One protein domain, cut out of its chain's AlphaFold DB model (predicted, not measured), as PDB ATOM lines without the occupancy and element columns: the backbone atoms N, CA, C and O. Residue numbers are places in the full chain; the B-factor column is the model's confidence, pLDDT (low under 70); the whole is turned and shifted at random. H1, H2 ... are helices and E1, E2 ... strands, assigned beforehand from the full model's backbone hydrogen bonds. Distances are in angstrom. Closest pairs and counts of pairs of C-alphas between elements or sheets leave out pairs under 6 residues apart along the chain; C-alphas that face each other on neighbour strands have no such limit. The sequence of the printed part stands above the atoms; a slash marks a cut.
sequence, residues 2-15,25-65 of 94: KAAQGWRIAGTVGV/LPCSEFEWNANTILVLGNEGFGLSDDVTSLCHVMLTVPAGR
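AT A GLANCE: This is residues 2 to 15 and 25 to 65 of the 94 residues of a protein of Callorhinchus milii (UniProt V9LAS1). There is little regular structure: a small parallel sheet of three strands, with one short helix, H1, over one face and loops around. The printed part has 55 residues, 19 in named elements, in the order E1, E2, H1, E3; the sheet runs E2, E1, E3, and the class is mixed. It is only just compact, close to loose, with radius of gyration of the C-alphas 11.6 A and spans of 38 by 24 by 13 A.

HOW THE PARTS SIT: Inner strand E1, residues 8 to 12, is parallel to E2, residues 36 to 39; N 10 and O 37 are within hydrogen-bond range at 2.8 A. E1 is parallel to E3, residues 57 to 60; N 59 and O 11 are 2.8 A apart. H1, residues 49 to 54, with 1 of 2 O i to N i+4 pairs within range, is on the sheet at a height of 9.6 A; its closest C-alphas to E1 are Thr 52 and Gly 11, 6.7 A. E2, H1 and E3 form a split strand-helix-strand unit, E1 between its strands, with a right-handed crossover.

IN THESE COORDINATES: From first to last C-alpha, E1 spans 13.2 A from (200.208, 152.143, 195.255), E2 9.6 A, H1 8.8 A, and E3 10.0 A to (202.459, 144.233, 209.106).

THE WHOLE: Residues 16 to 24 are not printed; C-alphas 15 and 25 are 11.2 A apart. No printed residue is under 70 in pLDDT.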
ATOM      1  N   LYS A   2     194.414 159.416 193.623       80.56
ATOM      2  CA  LYS A   2     195.840 159.060 193.440       80.56
ATOM      3  C   LYS A   2     196.043 157.609 192.980       80.56
ATOM      4  O   LYS A   2     196.892 157.371 192.131       80.56
ATOM      5  N   ALA A   3     195.201 156.677 193.438       80.62
ATOM      6  CA  ALA A   3     195.173 155.298 192.937       80.62
ATOM      7  C   ALA A   3     195.001 155.223 191.409       80.62
ATOM      8  O   ALA A   3     195.786 154.578 190.726       80.62
ATOM      9  N   ALA A   4     194.051 155.981 190.848       82.94
ATOM     10  CA  ALA A   4     193.829 156.063 189.399       82.94
ATOM     11  C   ALA A   4     194.988 156.735 188.632       82.94
ATOM     12  O   ALA A   4     195.044 156.661 187.412       82.94
ATOM     13  N   GLN A   5     195.917 157.387 189.340       88.19
ATOM     14  CA  GLN A   5     197.159 157.945 188.788       88.19
ATOM     15  C   GLN A   5     198.341 156.965 188.932       88.19
ATOM     16  O   GLN A   5     199.492 157.382 188.843       88.19
ATOM     17  N   GLY A   6     198.072 155.688 189.224       90.31
ATOM     18  CA  GLY A   6     199.090 154.646 189.373       90.31
ATOM     19  C   GLY A   6     199.802 154.631 190.727       90.31
ATOM     20  O   GLY A   6     200.836 153.979 190.856       90.31
ATOM     21  N   TRP A   7     199.295 155.340 191.744       94.56
ATOM     22  CA  TRP A   7     199.880 155.265 193.086       94.56
ATOM     23  C   TRP A   7     199.488 153.963 193.775       94.56
ATOM     24  O   TRP A   7     198.319 153.569 193.775       94.56
ATOM     25  N   ARG A   8     200.451 153.332 194.443       95.06
ATOM     26  CA  ARG A   8     200.208 152.143 195.255       95.06
ATOM     27  C   ARG A   8     199.694 152.553 196.635       95.06
ATOM     28  O   ARG A   8     200.376 153.277 197.348       95.06
ATOM     29  N   ILE A   9     198.507 152.098 197.027       96.38
ATOM     30  CA  ILE A   9     197.986 152.274 198.387       96.38
ATOM     31  C   ILE A   9     198.392 151.053 199.222       96.38
ATOM     32  O   ILE A   9     197.992 149.933 198.904       96.38
ATOM     33  N   ALA A  10     199.195 151.277 200.260       96.81
ATOM     34  CA  ALA A  10     199.601 150.278 201.239       96.81
ATOM     35  C   ALA A  10     198.965 150.617 202.596       96.81
ATOM     36  O   ALA A  10     199.256 151.668 203.164       96.81
ATOM     37  N   GLY A  11     198.081 149.757 203.095       96.75
ATOM     38  CA  GLY A  11     197.507 149.881 204.437       96.75
ATOM     39  C   GLY A  11     198.393 149.234 205.497       96.75
ATOM     40  O   GLY A  11     199.355 148.543 205.166       96.75
ATOM     41  N   THR A  12     198.068 149.426 206.774       95.88
ATOM     42  CA  THR A  12     198.743 148.761 207.899       95.88
ATOM     43  C   THR A  12     197.780 147.913 208.708       95.88
ATOM     44  O   THR A  12     196.661 148.351 208.970       95.88
ATOM     45  N   VAL A  13     198.235 146.751 209.166       94.00
ATOM     46  CA  VAL A  13     197.469 145.852 210.037       94.00
ATOM     47  C   VAL A  13     198.348 145.325 211.174       94.00
ATOM     48  O   VAL A  13     199.567 145.205 211.025       94.00
ATOM     49  N   GLY A  14     197.727 145.050 212.325       89.50
ATOM     50  CA  GLY A  14     198.370 144.403 213.470       89.50
ATOM     51  C   GLY A  14     198.675 142.919 213.230       89.50
ATOM     52  O   GLY A  14     198.688 142.443 212.095       89.50
ATOM     53  N   VAL A  15     198.951 142.186 214.315       76.88
ATOM     54  CA  VAL A  15     199.297 140.751 214.252       76.88
ATOM     55  C   VAL A  15     198.050 139.863 214.177       76.88
ATOM     56  O   VAL A  15     198.115 138.773 213.615       76.88
ATOM     57  N   LEU A  25     201.504 141.508 203.767       94.69
ATOM     58  CA  LEU A  25     202.940 141.278 203.657       94.69
ATOM     59  C   LEU A  25     203.667 141.758 204.918       94.69
ATOM     60  O   LEU A  25     203.368 142.845 205.430       94.69
ATOM     61  N   PRO A  26     204.688 141.022 205.386       94.62
ATOM     62  CA  PRO A  26     205.683 141.589 206.279       94.62
ATOM     63  C   PRO A  26     206.305 142.836 205.643       94.62
ATOM     64  O   PRO A  26     206.626 142.863 204.453       94.62
ATOM     65  N   CYS A  27     206.537 143.881 206.434       94.25
ATOM     66  CA  CYS A  27     207.148 145.115 205.934       94.25
ATOM     67  C   CYS A  27     208.539 144.901 205.316       94.25
ATOM     68  O   CYS A  27     208.957 145.651 204.437       94.25
ATOM     69  N   SER A  28     209.236 143.843 205.737       93.69
ATOM     70  CA  SER A  28     210.510 143.390 205.184       93.69
ATOM     71  C   SER A  28     210.404 142.754 203.801       93.69
ATOM     72  O   SER A  28     211.444 142.471 203.224       93.69
ATOM     73  N   GLU A  29     209.215 142.508 203.260       94.75
ATOM     74  CA  GLU A  29     209.001 141.940 201.920       94.75
ATOM     75  C   GLU A  29     208.462 142.974 200.929       94.75
ATOM     76  O   GLU A  29     208.575 142.792 199.722       94.75
ATOM     77  N   PHE A  30     207.959 144.107 201.416       95.31
ATOM     78  CA  PHE A  30     207.426 145.153 200.556       95.31
ATOM     79  C   PHE A  30     208.524 145.876 199.766       95.31
ATOM     80  O   PHE A  30     209.461 146.437 200.336       95.31
ATOM     81  N   GLU A  31     208.377 145.903 198.443       92.75
ATOM     82  CA  GLU A  31     209.241 146.662 197.541       92.75
ATOM     83  C   GLU A  31     208.654 148.045 197.259       92.75
ATOM     84  O   GLU A  31     207.560 148.180 196.703       92.75
ATOM     85  N   TRP A  32     209.400 149.094 197.604       92.88
ATOM     86  CA  TRP A  32     208.971 150.464 197.350       92.88
ATOM     87  C   TRP A  32     209.459 150.941 195.975       92.88
ATOM     88  O   TRP A  32     210.374 151.753 195.868       92.88
ATOM     89  N   ASN A  33     208.808 150.442 194.923       91.31
ATOM     90  CA  ASN A  33     209.182 150.673 193.520       91.31
ATOM     91  C   ASN A  33     208.258 151.626 192.737       91.31
ATOM     92  O   ASN A  33     208.455 151.842 191.545       91.31
ATOM     93  N   ALA A  34     207.260 152.209 193.399       91.00
ATOM     94  CA  ALA A  34     206.328 153.167 192.816       91.00
ATOM     95  C   ALA A  34     205.997 154.286 193.812       91.00
ATOM     96  O   ALA A  34     206.349 154.227 194.995       91.00
ATOM     97  N   ASN A  35     205.286 155.314 193.348       94.06
ATOM     98  CA  ASN A  35     204.705 156.305 194.249       94.06
ATOM     99  C   ASN A  35     203.696 155.610 195.174       94.06
ATOM    100  O   ASN A  35     202.714 155.039 194.700       94.06
ATOM    101  N   THR A  36     203.941 155.661 196.483       94.81
ATOM    102  CA  THR A  36     203.192 154.881 197.478       94.81
ATOM    103  C   THR A  36     202.528 155.804 198.489       94.81
ATOM    104  O   THR A  36     203.149 156.748 198.978       94.81
ATOM    105  N   ILE A  37     201.269 155.518 198.813       96.56
ATOM    106  CA  ILE A  37     200.552 156.078 199.959       96.56
ATOM    107  C   ILE A  37     200.561 155.012 201.047       96.56
ATOM    108  O   ILE A  37     200.020 153.928 200.835       96.56
ATOM    109  N   LEU A  38     201.166 155.321 202.192       96.94
ATOM    110  CA  LEU A  38     201.074 154.495 203.390       96.94
ATOM    111  C   LEU A  38     199.905 154.999 204.242       96.94
ATOM    112  O   LEU A  38     199.885 156.172 204.617       96.94
ATOM    113  N   VAL A  39     198.938 154.132 204.528       97.31
ATOM    114  CA  VAL A  39     197.746 154.459 205.316       97.31
ATOM    115  C   VAL A  39     197.867 153.807 206.686       97.31
ATOM    116  O   VAL A  39     197.978 152.588 206.780       97.31
ATOM    117  N   LEU A  40     197.851 154.626 207.736       96.75
ATOM    118  CA  LEU A  40     197.976 154.182 209.122       96.75
ATOM    119  C   LEU A  40     196.600 154.077 209.780       96.75
ATOM    120  O   LEU A  40     195.766 154.970 209.625       96.75
ATOM    121  N   GLY A  41     196.388 152.985 210.510       93.50
ATOM    122  CA  GLY A  41     195.165 152.743 211.271       93.50
ATOM    123  C   GLY A  41     195.000 153.668 212.472       93.50
ATOM    124  O   GLY A  41     195.972 154.169 213.036       93.50
ATOM    125  N   ASN A  42     193.755 153.853 212.897       93.88
ATOM    126  CA  ASN A  42     193.457 154.391 214.217       93.88
ATOM    127  C   ASN A  42     193.947 153.416 215.310       93.88
ATOM    128  O   ASN A  42     193.871 152.206 215.126       93.88
ATOM    129  N   GLU A  43     194.411 153.927 216.455       89.81
ATOM    130  CA  GLU A  43     194.981 153.097 217.531       89.81
ATOM    131  C   GLU A  43     194.003 152.081 218.137       89.81
ATOM    132  O   GLU A  43     194.441 151.016 218.558       89.81
ATOM    133  N   GLY A  44     192.704 152.389 218.184       86.25
ATOM    134  CA  GLY A  44     191.692 151.494 218.754       86.25
ATOM    135  C   GLY A  44     190.949 150.653 217.719       86.25
ATOM    136  O   GLY A  44     190.518 149.549 218.028       86.25
ATOM    137  N   PHE A  45     190.787 151.172 216.500       89.44
ATOM    138  CA  PHE A  45     189.906 150.567 215.490       89.44
ATOM    139  C   PHE A  45     190.628 150.111 214.217       89.44
ATOM    140  O   PHE A  45     190.011 149.488 213.360       89.44
ATOM    141  N   GLY A  46     191.913 150.431 214.052       92.25
ATOM    142  CA  GLY A  46     192.639 150.141 212.820       92.25
ATOM    143  C   GLY A  46     192.114 150.938 211.619       92.25
ATOM    144  O   GLY A  46     191.746 152.110 211.747       92.25
ATOM    145  N   LEU A  47     192.151 150.328 210.432       93.56
ATOM    146  CA  LEU A  47     191.539 150.881 209.218       93.56
ATOM    147  C   LEU A  47     190.094 150.396 209.106       93.56
ATOM    148  O   LEU A  47     189.814 149.238 209.396       93.56
ATOM    149  N   SER A  48     189.194 151.262 208.634       93.38
ATOM    150  CA  SER A  48     187.835 150.834 208.298       93.38
ATOM    151  C   SER A  48     187.832 149.905 207.080       93.38
ATOM    152  O   SER A  48     188.743 149.962 206.249       93.38
ATOM    153  N   ASP A  49     186.777 149.106 206.929       91.12
ATOM    154  CA  ASP A  49     186.606 148.201 205.785       91.12
ATOM    155  C   ASP A  49     186.656 148.944 204.445       91.12
ATOM    156  O   ASP A  49     187.346 148.513 203.521       91.12
ATOM    157  N   ASP A  50     186.017 150.117 204.368       92.88
ATOM    158  CA  ASP A  50     186.062 150.980 203.185       92.88
ATOM    159  C   ASP A  50     187.502 151.343 202.803       92.88
ATOM    160  O   ASP A  50     187.877 151.259 201.636       92.88
ATOM    161  N   VAL A  51     188.340 151.709 203.779       93.44
ATOM    162  CA  VAL A  51     189.742 152.071 203.525       93.44
ATOM    163  C   VAL A  51     190.569 150.838 203.172       93.44
ATOM    164  O   VAL A  51     191.345 150.884 202.217       93.44
ATOM    165  N   THR A  52     190.370 149.728 203.882       93.00
ATOM    166  CA  THR A  52     191.034 148.445 203.608       93.00
ATOM    167  C   THR A  52     190.735 147.946 202.190       93.00
ATOM    168  O   THR A  52     191.642 147.455 201.515       93.00
ATOM    169  N   SER A  53     189.507 148.142 201.693       92.00
ATOM    170  CA  SER A  53     189.083 147.767 200.333       92.00
ATOM    171  C   SER A  53     189.793 148.561 199.225       92.00
ATOM    172  O   SER A  53     189.922 148.091 198.094       92.00
ATOM    173  N   LEU A  54     190.293 149.759 199.548       93.88
ATOM    174  CA  LEU A  54     191.064 150.608 198.638       93.88
ATOM    175  C   LEU A  54     192.566 150.294 198.679       93.88
ATOM    176  O   LEU A  54     193.320 150.765 197.821       93.88
ATOM    177  N   CYS A  55     193.030 149.544 199.681       95.06
ATOM    178  CA  CYS A  55     194.426 149.151 199.789       95.06
ATOM    179  C   CYS A  55     194.745 148.036 198.789       95.06
ATOM    180  O   CYS A  55     194.063 147.021 198.719       95.06
ATOM    181  N   HIS A  56     195.844 148.189 198.050       95.38
ATOM    182  CA  HIS A  56     196.343 147.125 197.174       95.38
ATOM    183  C   HIS A  56     197.111 146.050 197.953       95.38
ATOM    184  O   HIS A  56     197.294 144.936 197.471       95.38
ATOM    185  N   VAL A  57     197.641 146.410 199.122       95.38
ATOM    186  CA  VAL A  57     198.391 145.526 200.015       95.38
ATOM    187  C   VAL A  57     198.290 146.050 201.440       95.38
ATOM    188  O   VAL A  57     198.183 147.259 201.652       95.38
ATOM    189  N   MET A  58     198.367 145.149 202.407       96.62
ATOM    190  CA  MET A  58     198.463 145.465 203.824       96.62
ATOM    191  C   MET A  58     199.860 145.127 204.323       96.62
ATOM    192  O   MET A  58     200.399 144.072 204.003       96.62
ATOM    193  N   LEU A  59     200.458 146.015 205.106       95.88
ATOM    194  CA  LEU A  59     201.764 145.816 205.714       95.88
ATOM    195  C   LEU A  59     201.611 145.528 207.199       95.88
ATOM    196  O   LEU A  59     200.865 146.213 207.902       95.88
ATOM    197  N   THR A  60     202.362 144.548 207.681       95.19
ATOM    198  CA  THR A  60     202.459 144.233 209.106       95.19
ATOM    199  C   THR A  60     203.912 144.263 209.564       95.19
ATOM    200  O   THR A  60     204.837 143.978 208.795       95.19
ATOM    201  N   VAL A  61     204.118 144.624 210.829       94.50
ATOM    202  CA  VAL A  61     205.401 144.454 211.511       94.50
ATOM    203  C   VAL A  61     205.333 143.111 212.239       94.50
ATOM    204  O   VAL A  61     204.601 143.006 213.226       94.50
ATOM    205  N   PRO A  62     206.049 142.073 211.772       92.00
ATOM    206  CA  PRO A  62     205.960 140.756 212.381       92.00
ATOM    207  C   PRO A  62     206.489 140.789 213.814       92.00
ATOM    208  O   PRO A  62     207.518 141.403 214.111       92.00
ATOM    209  N   ALA A  63     205.806 140.082 214.711       89.75
ATOM    210  CA  ALA A  63     206.323 139.869 216.049       89.75
ATOM    211  C   ALA A  63     207.535 138.928 215.986       89.75
ATOM    212  O   ALA A  63     207.441 137.812 215.482       89.75
ATOM    213  N   GLY A  64     208.673 139.343 216.543       86.25
ATOM    214  CA  GLY A  64     209.874 138.496 216.626       86.25
ATOM    215  C   GLY A  64     209.773 137.348 217.642       86.25
ATOM    216  O   GLY A  64     210.745 136.634 217.867       86.25
ATOM    217  N   ARG A  65     208.626 137.205 218.312       87.31
ATOM    218  CA  ARG A  65     208.330 136.191 219.330       87.31
ATOM    219  C   ARG A  65     206.822 136.018 219.460       87.31
ATOM    220  O   ARG A  65     206.062 136.865 218.996       87.31
TER     221      ARG A  65